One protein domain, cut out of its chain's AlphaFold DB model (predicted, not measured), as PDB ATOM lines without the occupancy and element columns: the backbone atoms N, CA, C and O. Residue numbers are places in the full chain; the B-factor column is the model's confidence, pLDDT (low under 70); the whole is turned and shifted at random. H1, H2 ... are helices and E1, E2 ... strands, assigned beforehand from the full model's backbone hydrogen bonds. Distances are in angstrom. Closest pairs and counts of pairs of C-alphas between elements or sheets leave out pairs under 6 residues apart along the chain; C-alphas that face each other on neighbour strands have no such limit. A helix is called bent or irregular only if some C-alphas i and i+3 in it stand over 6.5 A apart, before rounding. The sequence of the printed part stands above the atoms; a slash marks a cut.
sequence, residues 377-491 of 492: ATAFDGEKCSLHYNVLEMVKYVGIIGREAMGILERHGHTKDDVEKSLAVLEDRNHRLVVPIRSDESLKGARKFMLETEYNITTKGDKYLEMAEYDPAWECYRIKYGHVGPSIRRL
ATOM      1  N   ALA A 377     164.821 183.071 157.668       75.75
ATOM      2  CA  ALA A 377     165.522 182.144 156.788       75.75
ATOM      3  C   ALA A 377     164.608 180.960 156.442       75.75
ATOM      4  O   ALA A 377     163.733 180.593 157.225       75.75
ATOM      5  N   THR A 378     164.801 180.358 155.270       64.44
ATOM      6  CA  THR A 378     164.062 179.162 154.839       64.44
ATOM      7  C   THR A 378     165.017 177.977 154.872       64.44
ATOM      8  O   THR A 378     165.960 177.966 154.082       64.44
ATOM      9  N   ALA A 379     164.797 176.984 155.740       63.97
ATOM     10  CA  ALA A 379     165.627 175.769 155.710       63.97
ATOM     11  C   ALA A 379     165.061 174.531 156.413       63.97
ATOM     12  O   ALA A 379     165.390 173.428 155.987       63.97
ATOM     13  N   PHE A 380     164.221 174.665 157.443       64.25
ATOM     14  CA  PHE A 380     163.677 173.496 158.142       64.25
ATOM     15  C   PHE A 380     162.361 173.053 157.495       64.25
ATOM     16  O   PHE A 380     161.381 173.789 157.556       64.25
ATOM     17  N   ASP A 381     162.348 171.901 156.816       67.06
ATOM     18  CA  ASP A 381     161.175 171.341 156.113       67.06
ATOM     19  C   ASP A 381     160.459 172.316 155.146       67.06
ATOM     20  O   ASP A 381     159.278 172.176 154.838       67.06
ATOM     21  N   GLY A 382     161.186 173.313 154.626       70.31
ATOM     22  CA  GLY A 382     160.627 174.360 153.762       70.31
ATOM     23  C   GLY A 382     159.878 175.479 154.503       70.31
ATOM     24  O   GLY A 382     159.306 176.354 153.853       70.31
ATOM     25  N   GLU A 383     159.904 175.493 155.837       76.69
ATOM     26  CA  GLU A 383     159.282 176.523 156.670       76.69
ATOM     27  C   GLU A 383     160.218 177.719 156.925       76.69
ATOM     28  O   GLU A 383     161.447 177.597 157.003       76.69
ATOM     29  N   LYS A 384     159.617 178.909 157.066       81.44
ATOM     30  CA  LYS A 384     160.319 180.143 157.439       81.44
ATOM     31  C   LYS A 384     160.601 180.144 158.939       81.44
ATOM     32  O   LYS A 384     159.673 180.022 159.731       81.44
ATOM     33  N   CYS A 385     161.858 180.347 159.314       83.81
ATOM     34  CA  CYS A 385     162.337 180.386 160.693       83.81
ATOM     35  C   CYS A 385     162.832 181.796 161.038       83.81
ATOM     36  O   CYS A 385     163.644 182.353 160.295       83.81
ATOM     37  N   SER A 386     162.369 182.380 162.145       89.31
ATOM     38  CA  SER A 386     162.813 183.708 162.582       89.31
ATOM     39  C   SER A 386     164.237 183.656 163.147       89.31
ATOM     40  O   SER A 386     164.533 182.891 164.065       89.31
ATOM     41  N   LEU A 387     165.123 184.499 162.614       90.12
ATOM     42  CA  LEU A 387     166.522 184.610 163.023       90.12
ATOM     43  C   LEU A 387     166.658 185.126 164.457       90.12
ATOM     44  O   LEU A 387     167.330 184.505 165.278       90.12
ATOM     45  N   HIS A 388     166.034 186.261 164.772       91.62
ATOM     46  CA  HIS A 388     166.183 186.893 166.085       91.62
ATOM     47  C   HIS A 388     165.546 186.053 167.189       91.62
ATOM     48  O   HIS A 388     166.155 185.872 168.240       91.62
ATOM     49  N   TYR A 389     164.373 185.479 166.921       91.56
ATOM     50  CA  TYR A 389     163.721 184.551 167.836       91.56
ATOM     51  C   TYR A 389     164.575 183.297 168.084       91.56
ATOM     52  O   TYR A 389     164.863 182.994 169.238       91.56
ATOM     53  N   ASN A 390     165.058 182.617 167.035       90.88
ATOM     54  CA  ASN A 390     165.842 181.386 167.200       90.88
ATOM     55  C   ASN A 390     167.182 181.630 167.902       90.88
ATOM     56  O   ASN A 390     167.606 180.808 168.710       90.88
ATOM     57  N   VAL A 391     167.854 182.750 167.617       91.75
ATOM     58  CA  VAL A 391     169.102 183.122 168.306       91.75
ATOM     59  C   VAL A 391     168.833 183.437 169.778       91.75
ATOM     60  O   VAL A 391     169.567 182.966 170.643       91.75
ATOM     61  N   LEU A 392     167.767 184.182 170.081       92.88
ATOM     62  CA  LEU A 392     167.376 184.500 171.455       92.88
ATOM     63  C   LEU A 392     166.989 183.240 172.243       92.88
ATOM     64  O   LEU A 392     167.396 183.070 173.392       92.88
ATOM     65  N   GLU A 393     166.252 182.331 171.609       92.31
ATOM     66  CA  GLU A 393     165.910 181.025 172.163       92.31
ATOM     67  C   GLU A 393     167.175 180.177 172.395       92.31
ATOM     68  O   GLU A 393     167.322 179.568 173.454       92.31
ATOM     69  N   MET A 394     168.138 180.200 171.465       91.75
ATOM     70  CA  MET A 394     169.418 179.495 171.618       91.75
ATOM     71  C   MET A 394     170.200 180.002 172.825       91.75
ATOM     72  O   MET A 394     170.675 179.205 173.634       91.75
ATOM     73  N   VAL A 395     170.284 181.325 172.989       91.25
ATOM     74  CA  VAL A 395     170.909 181.940 174.165       91.25
ATOM     75  C   VAL A 395     170.201 181.509 175.450       91.25
ATOM     76  O   VAL A 395     170.874 181.161 176.414       91.25
ATOM     77  N   LYS A 396     168.863 181.464 175.468       91.50
ATOM     78  CA  LYS A 396     168.098 181.037 176.649       91.50
ATOM     79  C   LYS A 396     168.402 179.602 177.083       91.50
ATOM     80  O   LYS A 396     168.494 179.350 178.282       91.50
ATOM     81  N   TYR A 397     168.515 178.666 176.139       88.88
ATOM     82  CA  TYR A 397     168.664 177.241 176.465       88.88
ATOM     83  C   TYR A 397     170.105 176.777 176.604       88.88
ATOM     84  O   TYR A 397     170.381 175.900 177.421       88.88
ATOM     85  N   VAL A 398     171.008 177.333 175.802       86.69
ATOM     86  CA  VAL A 398     172.393 176.860 175.724       86.69
ATOM     87  C   VAL A 398     173.354 177.832 176.400       86.69
ATOM     88  O   VAL A 398     174.379 177.402 176.922       86.69
ATOM     89  N   GLY A 399     173.050 179.134 176.414       81.25
ATOM     90  CA  GLY A 399     173.905 180.190 176.974       81.25
ATOM     91  C   GLY A 399     175.184 180.450 176.171       81.25
ATOM     92  O   GLY A 399     175.614 181.589 176.041       81.25
ATOM     93  N   ILE A 400     175.773 179.422 175.564       84.31
ATOM     94  CA  ILE A 400     177.029 179.486 174.820       84.31
ATOM     95  C   ILE A 400     176.756 179.268 173.330       84.31
ATOM     96  O   ILE A 400     176.348 178.183 172.909       84.31
ATOM     97  N   ILE A 401     177.031 180.279 172.499       81.38
ATOM     98  CA  ILE A 401     176.921 180.154 171.034       81.38
ATOM     99  C   ILE A 401     178.228 179.576 170.474       81.38
ATOM    100  O   ILE A 401     179.035 180.251 169.836       81.38
ATOM    101  N   GLY A 402     178.454 178.300 170.790       80.94
ATOM    102  CA  GLY A 402     179.592 177.503 170.337       80.94
ATOM    103  C   GLY A 402     179.323 176.757 169.028       80.94
ATOM    104  O   GLY A 402     178.323 176.976 168.341       80.94
ATOM    105  N   ARG A 403     180.210 175.817 168.678       82.44
ATOM    106  CA  ARG A 403     180.083 175.032 167.430       82.44
ATOM    107  C   ARG A 403     178.778 174.225 167.370       82.44
ATOM    108  O   ARG A 403     178.172 174.133 166.308       82.44
ATOM    109  N   GLU A 404     178.363 173.638 168.489       83.81
ATOM    110  CA  GLU A 404     177.155 172.808 168.563       83.81
ATOM    111  C   GLU A 404     175.879 173.643 168.395       83.81
ATOM    112  O   GLU A 404     175.046 173.317 167.551       83.81
ATOM    113  N   ALA A 405     175.777 174.769 169.109       87.62
ATOM    114  CA  ALA A 405     174.680 175.727 168.967       87.62
ATOM    115  C   ALA A 405     174.575 176.263 167.529       87.62
ATOM    116  O   ALA A 405     173.489 176.288 166.945       87.62
ATOM    117  N   MET A 406     175.713 176.616 166.919       89.69
ATOM    118  CA  MET A 406     175.757 177.036 165.517       89.69
ATOM    119  C   MET A 406     175.265 175.946 164.567       89.69
ATOM    120  O   MET A 406     174.465 176.237 163.683       89.69
ATOM    121  N   GLY A 407     175.645 174.686 164.789       87.50
ATOM    122  CA  GLY A 407     175.157 173.566 163.982       87.50
ATOM    123  C   GLY A 407     173.637 173.362 164.055       87.50
ATOM    124  O   GLY A 407     173.049 172.847 163.106       87.50
ATOM    125  N   ILE A 408     172.976 173.763 165.147       89.19
ATOM    126  CA  ILE A 408     171.507 173.727 165.274       89.19
ATOM    127  C   ILE A 408     170.859 174.913 164.544       89.19
ATOM    128  O   ILE A 408     169.839 174.740 163.869       89.19
ATOM    129  N   LEU A 409     171.450 176.107 164.652       89.50
ATOM    130  CA  LEU A 409     170.977 177.313 163.961       89.50
ATOM    131  C   LEU A 409     171.124 177.191 162.435       89.50
ATOM    132  O   LEU A 409     170.206 177.566 161.706       89.50
ATOM    133  N   GLU A 410     172.203 176.568 161.956       89.50
ATOM    134  CA  GLU A 410     172.423 176.270 160.534       89.50
ATOM    135  C   GLU A 410     171.362 175.315 159.967       89.50
ATOM    136  O   GLU A 410     170.892 175.515 158.849       89.50
ATOM    137  N   ARG A 411     170.895 174.328 160.749       87.31
ATOM    138  CA  ARG A 411     169.765 173.458 160.349       87.31
ATOM    139  C   ARG A 411     168.439 174.215 160.224       87.31
ATOM    140  O   ARG A 411     167.566 173.777 159.486       87.31
ATOM    141  N   HIS A 412     168.299 175.343 160.921       86.50
ATOM    142  CA  HIS A 412     167.176 176.273 160.765       86.50
ATOM    143  C   HIS A 412     167.428 177.344 159.692       86.50
ATOM    144  O   HIS A 412     166.589 178.222 159.496       86.50
ATOM    145  N   GLY A 413     168.545 177.254 158.962       87.62
ATOM    146  CA  GLY A 413     168.830 178.091 157.796       87.62
ATOM    147  C   GLY A 413     169.600 179.359 158.092       87.62
ATOM    148  O   GLY A 413     169.764 180.181 157.194       87.62
ATOM    149  N   HIS A 414     170.071 179.525 159.324       88.81
ATOM    150  CA  HIS A 414     170.790 180.721 159.737       88.81
ATOM    151  C   HIS A 414     172.281 180.525 159.520       88.81
ATOM    152  O   HIS A 414     172.872 179.573 160.035       88.81
ATOM    153  N   THR A 415     172.907 181.421 158.761       89.38
ATOM    154  CA  THR A 415     174.358 181.377 158.588       89.38
ATOM    155  C   THR A 415     175.064 181.948 159.814       89.38
ATOM    156  O   THR A 415     174.483 182.682 160.613       89.38
ATOM    157  N   LYS A 416     176.359 181.660 159.954       88.00
ATOM    158  CA  LYS A 416     177.179 182.252 161.015       88.00
ATOM    159  C   LYS A 416     177.146 183.783 161.018       88.00
ATOM    160  O   LYS A 416     177.010 184.381 162.078       88.00
ATOM    161  N   ASP A 417     177.243 184.396 159.843       88.25
ATOM    162  CA  ASP A 417     177.193 185.853 159.685       88.25
ATOM    163  C   ASP A 417     175.821 186.416 160.103       88.25
ATOM    164  O   ASP A 417     175.750 187.450 160.766       88.25
ATOM    165  N   ASP A 418     174.727 185.702 159.813       89.12
ATOM    166  CA  ASP A 418     173.386 186.081 160.280       89.12
ATOM    167  C   ASP A 418     173.276 186.027 161.803       89.12
ATOM    168  O   ASP A 418     172.717 186.936 162.417       89.12
ATOM    169  N   VAL A 419     173.821 184.979 162.425       90.12
ATOM    170  CA  VAL A 419     173.805 184.818 163.884       90.12
ATOM    171  C   VAL A 419     174.652 185.893 164.560       90.12
ATOM    172  O   VAL A 419     174.180 186.499 165.518       90.12
ATOM    173  N   GLU A 420     175.845 186.199 164.046       87.88
ATOM    174  CA  GLU A 420     176.695 187.280 164.566       87.88
ATOM    175  C   GLU A 420     176.000 188.648 164.447       87.88
ATOM    176  O   GLU A 420     175.956 189.414 165.412       87.88
ATOM    177  N   LYS A 421     175.362 188.936 163.303       89.25
ATOM    178  CA  LYS A 421     174.542 190.147 163.120       89.25
ATOM    179  C   LYS A 421     173.330 190.177 164.047       89.25
ATOM    180  O   LYS A 421     172.966 191.238 164.547       89.25
ATOM    181  N   SER A 422     172.686 189.032 164.262       90.69
ATOM    182  CA  SER A 422     171.539 188.905 165.159       90.69
ATOM    183  C   SER A 422     171.940 189.165 166.604       90.69
ATOM    184  O   SER A 422     171.298 189.976 167.262       90.69
ATOM    185  N   LEU A 423     173.031 188.557 167.075       89.62
ATOM    186  CA  LEU A 423     173.590 188.810 168.400       89.62
ATOM    187  C   LEU A 423     173.929 190.290 168.572       89.62
ATOM    188  O   LEU A 423     173.468 190.887 169.536       89.62
ATOM    189  N   ALA A 424     174.585 190.926 167.597       86.12
ATOM    190  CA  ALA A 424     174.866 192.362 167.655       86.12
ATOM    191  C   ALA A 424     173.593 193.224 167.807       86.12
ATOM    192  O   ALA A 424     173.590 194.189 168.567       86.12
ATOM    193  N   VAL A 425     172.493 192.861 167.133       89.25
ATOM    194  CA  VAL A 425     171.189 193.542 167.267       89.25
ATOM    195  C   VAL A 425     170.526 193.255 168.619       89.25
ATOM    196  O   VAL A 425     169.973 194.158 169.241       89.25
ATOM    197  N   LEU A 426     170.575 192.010 169.096       89.75
ATOM    198  CA  LEU A 426     169.969 191.600 170.367       89.75
ATOM    199  C   LEU A 426     170.748 192.134 171.582       89.75
ATOM    200  O   LEU A 426     170.155 192.366 172.637       89.75
ATOM    201  N   GLU A 427     172.056 192.336 171.440       85.62
ATOM    202  CA  GLU A 427     172.943 192.984 172.410       85.62
ATOM    203  C   GLU A 427     172.817 194.515 172.394       85.62
ATOM    204  O   GLU A 427     173.191 195.170 173.379       85.62
ATOM    205  N   ASP A 428     172.307 195.086 171.292       82.69
ATOM    206  CA  ASP A 428     172.243 196.529 171.083       82.69
ATOM    207  C   ASP A 428     171.583 197.232 172.268       82.69
ATOM    208  O   ASP A 428     170.600 196.772 172.850       82.69
ATOM    209  N   ARG A 429     172.121 198.395 172.627       71.12
ATOM    210  CA  ARG A 429     171.733 199.129 173.837       71.12
ATOM    211  C   ARG A 429     170.257 199.546 173.836       71.12
ATOM    212  O   ARG A 429     169.734 199.782 174.923       71.12
ATOM    213  N   ASN A 430     169.616 199.656 172.671       72.25
ATOM    214  CA  ASN A 430     168.212 200.050 172.542       72.25
ATOM    215  C   ASN A 430     167.242 198.884 172.793       72.25
ATOM    216  O   ASN A 430     166.119 199.099 173.250       72.25
ATOM    217  N   HIS A 431     167.665 197.645 172.526       80.19
ATOM    218  CA  HIS A 431     166.825 196.457 172.699       80.19
ATOM    219  C   HIS A 431     167.272 195.612 173.888       80.19
ATOM    220  O   HIS A 431     166.427 195.257 174.706       80.19
ATOM    221  N   ARG A 432     168.582 195.351 174.002       84.31
ATOM    222  CA  ARG A 432     169.280 194.612 175.066       84.31
ATOM    223  C   ARG A 432     168.469 193.411 175.545       84.31
ATOM    224  O   ARG A 432     168.068 193.326 176.703       84.31
ATOM    225  N   LEU A 433     168.198 192.498 174.620       90.12
ATOM    226  CA  LEU A 433     167.495 191.248 174.897       90.12
ATOM    227  C   LEU A 433     168.449 190.188 175.454       90.12
ATOM    228  O   LEU A 433     168.026 189.383 176.284       90.12
ATOM    229  N   VAL A 434     169.732 190.255 175.090       89.12
ATOM    230  CA  VAL A 434     170.806 189.406 175.626       89.12
ATOM    231  C   VAL A 434     171.965 190.252 176.153       89.12
ATOM    232  O   VAL A 434     172.123 191.417 175.781       89.12
ATOM    233  N   VAL A 435     172.776 189.673 177.039       82.31
ATOM    234  CA  VAL A 435     173.977 190.312 177.591       82.31
ATOM    235  C   VAL A 435     175.127 189.307 177.604       82.31
ATOM    236  O   VAL A 435     174.946 188.210 178.135       82.31
ATOM    237  N   PRO A 436     176.314 189.656 177.078       78.38
ATOM    238  CA  PRO A 436     177.487 188.801 177.208       78.38
ATOM    239  C   PRO A 436     177.953 188.750 178.674       78.38
ATOM    240  O   PRO A 436     178.096 189.781 179.333       78.38
ATOM    241  N   ILE A 437     178.188 187.542 179.185       70.94
ATOM    242  CA  ILE A 437     178.671 187.255 180.546       70.94
ATOM    243  C   ILE A 437     180.197 187.149 180.557       70.94
ATOM    244  O   ILE A 437     180.850 187.615 181.495       70.94
ATOM    245  N   ARG A 438     180.766 186.529 179.516       59.59
ATOM    246  CA  ARG A 438     182.207 186.330 179.340       59.59
ATOM    247  C   ARG A 438     182.581 186.458 177.869       59.59
ATOM    248  O   ARG A 438     182.211 185.616 177.059       59.59
ATOM    249  N   SER A 439     183.368 187.481 177.545       50.06
ATOM    250  CA  SER A 439     184.247 187.466 176.376       50.06
ATOM    251  C   SER A 439     185.679 187.304 176.885       50.06
ATOM    252  O   SER A 439     186.156 188.107 177.691       50.06
ATOM    253  N   ASP A 440     186.356 186.226 176.501       44.31
ATOM    254  CA  ASP A 440     187.731 185.958 176.940       44.31
ATOM    255  C   ASP A 440     188.733 186.641 175.992       44.31
ATOM    256  O   ASP A 440     189.565 186.015 175.340       44.31
ATOM    257  N   GLU A 441     188.636 187.964 175.840       41.88
ATOM    258  CA  GLU A 441     189.521 188.712 174.928       41.88
ATOM    259  C   GLU A 441     190.991 188.769 175.405       41.88
ATOM    260  O   GLU A 441     191.872 189.189 174.650       41.88
ATOM    261  N   SER A 442     191.285 188.281 176.619       39.34
ATOM    262  CA  SER A 442     192.630 188.169 177.208       39.34
ATOM    263  C   SER A 442     193.562 187.165 176.510       39.34
ATOM    264  O   SER A 442     194.767 187.180 176.756       39.34
ATOM    265  N   LEU A 443     193.059 186.316 175.607       40.31
ATOM    266  CA  LEU A 443     193.836 185.261 174.936       40.31
ATOM    267  C   LEU A 443     194.248 185.598 173.491       40.31
ATOM    268  O   LEU A 443     194.385 184.707 172.652       40.31
ATOM    269  N   LYS A 444     194.561 186.864 173.179       37.44
ATOM    270  CA  LYS A 444     195.126 187.253 171.862       37.44
ATOM    271  C   LYS A 444     196.513 186.648 171.534       37.44
ATOM    272  O   LYS A 444     197.077 186.959 170.490       37.44
ATOM    273  N   GLY A 445     197.054 185.753 172.366       36.97
ATOM    274  CA  GLY A 445     198.375 185.138 172.185       36.97
ATOM    275  C   GLY A 445     198.416 183.640 171.858       36.97
ATOM    276  O   GLY A 445     199.481 183.154 171.487       36.97
ATOM    277  N   ALA A 446     197.321 182.878 171.961       33.03
ATOM    278  CA  ALA A 446     197.399 181.424 171.782       33.03
ATOM    279  C   ALA A 446     196.159 180.838 171.097       33.03
ATOM    280  O   ALA A 446     195.145 180.586 171.727       33.03
ATOM    281  N   ARG A 447     196.320 180.538 169.800       32.31
ATOM    282  CA  ARG A 447     195.421 179.757 168.928       32.31
ATOM    283  C   ARG A 447     194.018 180.342 168.723       32.31
ATOM    284  O   ARG A 447     193.157 180.329 169.585       32.31
ATOM    285  N   LYS A 448     193.786 180.732 167.471       34.34
ATOM    286  CA  LYS A 448     192.527 181.148 166.843       34.34
ATOM    287  C   LYS A 448     191.483 180.009 166.823       34.34
ATOM    288  O   LYS A 448     191.106 179.538 165.755       34.34
ATOM    289  N   PHE A 449     191.054 179.530 167.987       37.69
ATOM    290  CA  PHE A 449     189.795 178.806 168.146       37.69
ATOM    291  C   PHE A 449     188.749 179.826 168.594       37.69
ATOM    292  O   PHE A 449     189.045 180.672 169.431       37.69
ATOM    293  N   MET A 450     187.571 179.801 167.966       40.03
ATOM    294  CA  MET A 450     186.438 180.652 168.331       40.03
ATOM    295  C   MET A 450     186.210 180.559 169.839       40.03
ATOM    296  O   MET A 450     185.869 179.489 170.332       40.03
ATOM    297  N   LEU A 451     186.462 181.647 170.561       48.31
ATOM    298  CA  LEU A 451     186.059 181.755 171.953       48.31
ATOM    299  C   LEU A 451     184.539 181.841 171.951       48.31
ATOM    300  O   LEU A 451     183.962 182.730 171.327       48.31
ATOM    301  N   GLU A 452     183.911 180.848 172.562       66.44
ATOM    302  CA  GLU A 452     182.467 180.748 172.667       66.44
ATOM    303  C   GLU A 452     182.005 181.824 173.656       66.44
ATOM    304  O   GLU A 452     182.227 181.707 174.861       66.44
ATOM    305  N   THR A 453     181.453 182.929 173.150       68.88
ATOM    306  CA  THR A 453     180.911 183.978 174.018       68.88
ATOM    307  C   THR A 453     179.725 183.404 174.787       68.88
ATOM    308  O   THR A 453     178.787 182.860 174.197       68.88
ATOM    309  N   GLU A 454     179.783 183.517 176.111       81.50
ATOM    310  CA  GLU A 454     178.688 183.137 176.997       81.50
ATOM    311  C   GLU A 454     177.721 184.318 177.123       81.50
ATOM    312  O   GLU A 454     178.138 185.448 177.391       81.50
ATOM    313  N   TYR A 455     176.433 184.050 176.954       86.50
ATOM    314  CA  TYR A 455     175.345 185.012 176.957       86.50
ATOM    315  C   TYR A 455     174.293 184.645 177.997       86.50
ATOM    316  O   TYR A 455     173.948 183.481 178.174       86.50
ATOM    317  N   ASN A 456     173.720 185.668 178.625       87.00
ATOM    318  CA  ASN A 456     172.486 185.562 179.392       87.00
ATOM    319  C   ASN A 456     171.352 186.243 178.637       87.00
ATOM    320  O   ASN A 456     171.528 187.325 178.069       87.00
ATOM    321  N   ILE A 457     170.161 185.657 178.717       89.50
ATOM    322  CA  ILE A 457     168.932 186.348 178.344       89.50
ATOM    323  C   ILE A 457     168.530 187.333 179.451       89.50
ATOM    324  O   ILE A 457     168.707 187.076 180.642       89.50
ATOM    325  N   THR A 458     168.024 188.498 179.059       87.44
ATOM    326  CA  THR A 458     167.450 189.471 180.001       87.44
ATOM    327  C   THR A 458     165.986 189.155 180.286       87.44
ATOM    328  O   THR A 458     165.324 188.508 179.480       87.44
ATOM    329  N   THR A 459     165.419 189.713 181.362       85.62
ATOM    330  CA  THR A 459     163.964 189.655 181.612       85.62
ATOM    331  C   THR A 459     163.150 190.198 180.434       85.62
ATOM    332  O   THR A 459     162.102 189.650 180.102       85.62
ATOM    333  N   LYS A 460     163.657 191.239 179.758       88.12
ATOM    334  CA  LYS A 460     163.058 191.787 178.538       88.12
ATOM    335  C   LYS A 460     163.063 190.739 177.424       88.12
ATOM    336  O   LYS A 460     162.009 190.453 176.871       88.12
ATOM    337  N   GLY A 461     164.212 190.119 177.150       89.31
ATOM    338  CA  GLY A 461     164.351 189.036 176.170       89.31
ATOM    339  C   GLY A 461     163.435 187.846 176.452       89.31
ATOM    340  O   GLY A 461     162.732 187.387 175.554       89.31
ATOM    341  N   ASP A 462     163.370 187.401 177.707       88.44
ATOM    342  CA  ASP A 462     162.450 186.342 178.127       88.44
ATOM    343  C   ASP A 462     161.000 186.714 177.835       88.44
ATOM    344  O   ASP A 462     160.243 185.890 177.314       88.44
ATOM    345  N   LYS A 463     160.625 187.972 178.089       85.12
ATOM    346  CA  LYS A 463     159.268 188.429 177.818       85.12
ATOM    347  C   LYS A 463     158.925 188.403 176.333       85.12
ATOM    348  O   LYS A 463     157.822 188.002 175.973       85.12
ATOM    349  N   TYR A 464     159.871 188.775 175.473       87.19
ATOM    350  CA  TYR A 464     159.701 188.672 174.023       87.19
ATOM    351  C   TYR A 464     159.489 187.222 173.565       87.19
ATOM    352  O   TYR A 464     158.613 186.978 172.738       87.19
ATOM    353  N   LEU A 465     160.223 186.258 174.133       86.56
ATOM    354  CA  LEU A 465     160.006 184.837 173.839       86.56
ATOM    355  C   LEU A 465     158.617 184.364 174.295       86.56
ATOM    356  O   LEU A 465     157.908 183.733 173.513       86.56
ATOM    357  N   GLU A 466     158.189 184.721 175.512       81.81
ATOM    358  CA  GLU A 466     156.839 184.401 176.010       81.81
ATOM    359  C   GLU A 466     155.741 184.941 175.083       81.81
ATOM    360  O   GLU A 466     154.782 184.233 174.762       81.81
ATOM    361  N   MET A 467     155.893 186.194 174.640       76.69
ATOM    362  CA  MET A 467     154.954 186.863 173.737       76.69
ATOM    363  C   MET A 467     154.890 186.185 172.363       76.69
ATOM    364  O   MET A 467     153.812 186.109 171.775       76.69
ATOM    365  N   ALA A 468     156.017 185.684 171.853       75.19
ATOM    366  CA  ALA A 468     156.081 185.008 170.560       75.19
ATOM    367  C   ALA A 468     155.491 183.589 170.575       75.19
ATOM    368  O   ALA A 468     154.799 183.209 169.626       75.19
ATOM    369  N   GLU A 469     155.757 182.807 171.625       69.12
ATOM    370  CA  GLU A 469     155.391 181.385 171.675       69.12
ATOM    371  C   GLU A 469     153.957 181.128 172.146       69.12
ATOM    372  O   GLU A 469     153.273 180.270 171.585       69.12
ATOM    373  N   TYR A 470     153.504 181.826 173.193       63.34
ATOM    374  CA  TYR A 470     152.433 181.291 174.047       63.34
ATOM    375  C   TYR A 470     151.263 182.224 174.307       63.34
ATOM    376  O   TYR A 470     150.350 181.826 175.030       63.34
ATOM    377  N   ASP A 471     151.248 183.437 173.758       62.59
ATOM    378  CA  ASP A 471     150.162 184.375 174.030       62.59
ATOM    379  C   ASP A 471     149.241 184.527 172.800       62.59
ATOM    380  O   ASP A 471     149.539 185.318 171.900       62.59
ATOM    381  N   PRO A 472     148.097 183.800 172.742       60.78
ATOM    382  CA  PRO A 472     147.081 183.945 171.696       60.78
ATOM    383  C   PRO A 472     146.619 185.387 171.494       60.78
ATOM    384  O   PRO A 472     146.179 185.755 170.414       60.78
ATOM    385  N   ALA A 473     146.746 186.241 172.507       53.62
ATOM    386  CA  ALA A 473     146.355 187.637 172.390       53.62
ATOM    387  C   ALA A 473     147.421 188.527 171.723       53.62
ATOM    388  O   ALA A 473     147.205 189.726 171.581       53.62
ATOM    389  N   TRP A 474     148.575 187.970 171.348       63.25
ATOM    390  CA  TRP A 474     149.551 188.608 170.457       63.25
ATOM    391  C   TRP A 474     149.461 188.038 169.040       63.25
ATOM    392  O   TRP A 474     150.301 188.334 168.193       63.25
ATOM    393  N   GLU A 475     148.413 187.264 168.740       66.44
ATOM    394  CA  GLU A 475     148.144 186.750 167.401       66.44
ATOM    395  C   GLU A 475     148.070 187.869 166.365       66.44
ATOM    396  O   GLU A 475     148.682 187.735 165.315       66.44
ATOM    397  N   CYS A 476     147.472 189.017 166.689       61.03
ATOM    398  CA  CYS A 476     147.490 190.200 165.826       61.03
ATOM    399  C   CYS A 476     148.918 190.682 165.505       61.03
ATOM    400  O   CYS A 476     149.199 191.063 164.370       61.03
ATOM    401  N   TYR A 477     149.841 190.630 166.474       66.12
ATOM    402  CA  TYR A 477     151.252 190.969 166.260       66.12
ATOM    403  C   TYR A 477     151.942 189.926 165.378       66.12
ATOM    404  O   TYR A 477     152.643 190.298 164.446       66.12
ATOM    405  N   ARG A 478     151.683 188.628 165.586       69.06
ATOM    406  CA  ARG A 478     152.194 187.559 164.704       69.06
ATOM    407  C   ARG A 478     151.622 187.638 163.290       69.06
ATOM    408  O   ARG A 478     152.347 187.424 162.330       69.06
ATOM    409  N   ILE A 479     150.338 187.958 163.144       67.62
ATOM    410  CA  ILE A 479     149.682 188.150 161.844       67.62
ATOM    411  C   ILE A 479     150.346 189.316 161.111       67.62
ATOM    412  O   ILE A 479     150.622 189.221 159.919       67.62
ATOM    413  N   LYS A 480     150.630 190.405 161.832       66.50
ATOM    414  CA  LYS A 480     151.233 191.610 161.263       66.50
ATOM    415  C   LYS A 480     152.717 191.451 160.934       66.50
ATOM    416  O   LYS A 480     153.151 191.909 159.884       66.50
ATOM    417  N   TYR A 481     153.485 190.822 161.819       69.31
ATOM    418  CA  TYR A 481     154.949 190.771 161.753       69.31
ATOM    419  C   TYR A 481     155.514 189.401 161.362       69.31
ATOM    420  O   TYR A 481     156.728 189.231 161.275       69.31
ATOM    421  N   GLY A 482     154.644 188.431 161.085       66.00
ATOM    422  CA  GLY A 482     155.003 187.065 160.728       66.00
ATOM    423  C   GLY A 482     155.057 186.120 161.932       66.00
ATOM    424  O   GLY A 482     155.284 186.521 163.075       66.00
ATOM    425  N   HIS A 483     154.843 184.832 161.661       72.56
ATOM    426  CA  HIS A 483     155.021 183.747 162.628       72.56
ATOM    427  C   HIS A 483     156.504 183.428 162.805       72.56
ATOM    428  O   HIS A 483     157.210 183.378 161.811       72.56
ATOM    429  N   VAL A 484     156.957 183.122 164.024       76.25
ATOM    430  CA  VAL A 484     158.373 182.817 164.332       76.25
ATOM    431  C   VAL A 484     158.940 181.558 163.665       76.25
ATOM    432  O   VAL A 484     160.159 181.415 163.597       76.25
ATOM    433  N   GLY A 485     158.094 180.675 163.131       75.25
ATOM    434  CA  GLY A 485     158.509 179.371 162.606       75.25
ATOM    435  C   GLY A 485     158.723 178.317 163.703       75.25
ATOM    436  O   GLY A 485     158.302 178.521 164.845       75.25
ATOM    437  N   PRO A 486     159.332 177.165 163.371       78.62
ATOM    438  CA  PRO A 486     159.689 176.124 164.333       78.62
ATOM    439  C   PRO A 486     160.624 176.622 165.442       78.62
ATOM    440  O   PRO A 486     161.626 177.277 165.170       78.62
ATOM    441  N   SER A 487     160.316 176.247 166.686       82.25
ATOM    442  CA  SER A 487     161.194 176.462 167.843       82.25
ATOM    443  C   SER A 487     162.416 175.545 167.777       82.25
ATOM    444  O   SER A 487     162.297 174.347 167.485       82.25
ATOM    445  N   ILE A 488     163.579 176.087 168.146       84.06
ATOM    446  CA  ILE A 488     164.830 175.326 168.201       84.06
ATOM    447  C   ILE A 488     164.820 174.264 169.309       84.06
ATOM    448  O   ILE A 488     165.582 173.305 169.218       84.06
ATOM    449  N   ARG A 489     163.921 174.367 170.309       80.88
ATOM    450  CA  ARG A 489     163.736 173.338 171.355       80.88
ATOM    451  C   ARG A 489     163.368 171.977 170.793       80.88
ATOM    452  O   ARG A 489     163.520 170.984 171.482       80.88
ATOM    453  N   ARG A 490     162.853 171.915 169.565       76.56
ATOM    454  CA  ARG A 490     162.572 170.639 168.898       76.56
ATOM    455  C   ARG A 490     163.846 169.881 168.512       76.56
ATOM    456  O   ARG A 490     163.758 168.689 168.237       76.56
ATOM    457  N   LEU A 491     164.986 170.571 168.426       72.81
ATOM    458  CA  LEU A 491     166.278 170.015 168.011       72.81
ATOM    459  C   LEU A 491     167.306 169.910 169.148       72.81
ATOM    460  O   LEU A 491     168.375 169.340 168.916       72.81
TER     461      LEU A 491
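What this domain is: This is residues 377 to 491 of the 492 residues of an uncharacterized protein of Gammaproteobacteria bacterium (UniProt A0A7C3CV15). H1 is the core, with H2, H3, H4 and the E3-E4 hairpin packed round it and the small E1-E2 hairpin at its first end. H5 lies beyond H4 at one far end, and residues 444 to 449 stick out at the other; the spans are 51 by 31 by 20 A. The printed part has 115 residues with five named helices and four named strands, in order E1 E2 H1 H2 H3 E3 E4 H4 H5; both two-stranded sheets are antiparallel. The class is mixed, and the whole is compact, radius of gyration of the C-alphas 14.8 A.

How they stand to each other: E1, residues 377 to 380, and E2, 383 to 386, form a hairpin, with N 383 and O 380 within hydrogen-bond range at 2.8 A. The hub H1, 387 to 398, touches H2, 403 to 411, opposite ways at 36 degrees, only just steep; closest C-alphas Met 394 and Ala 405, 7.0 A: a helical hairpin. H1, with residues 387 to 392 alone, touches H3, 416 to 427, about perpendicular at 81 degrees; closest C-alphas His 388 and Ser 422, 5.8 A. E3, 434 to 438, and E4, 454 to 457, form a hairpin; N 435 and O 456 are within hydrogen-bond range at 2.9 A. H4, 459 to 469, touches H1 at a steep 64 degrees, opposite ways; closest C-alphas Tyr 389 and Leu 465, 7.1 A. H5, 472 to 481, only just touches H4, only at the corner, with 3 pairs of C-alphas within 8 A; closest Met 467 and Trp 474, 6.6 A. Every O i to N i+4 pair is within hydrogen-bond range in H1, H3 and H4, but 4 of 5 in H2 and 4 of 6 in H5.

Where its parts are: E1 begins at C-alpha 377 (165.522, 182.144, 156.788). From first to last C-alpha H1 measures 16.0 A, H3 16.2 A and H4 15.5 A. H5 is irregular, with C-alphas 473 and 476 7.1 A apart, and ends at C-alpha 481 (154.949, 190.771, 161.753).

The domain as a whole: The C-alphas farthest apart, Gly 445 and Ala 473, are 52.1 A apart. The printed part has no cut; E3 to E4 is a long link. pLDDT is under 70 at residues 378 to 381, 438 to 453 and 469 to 482.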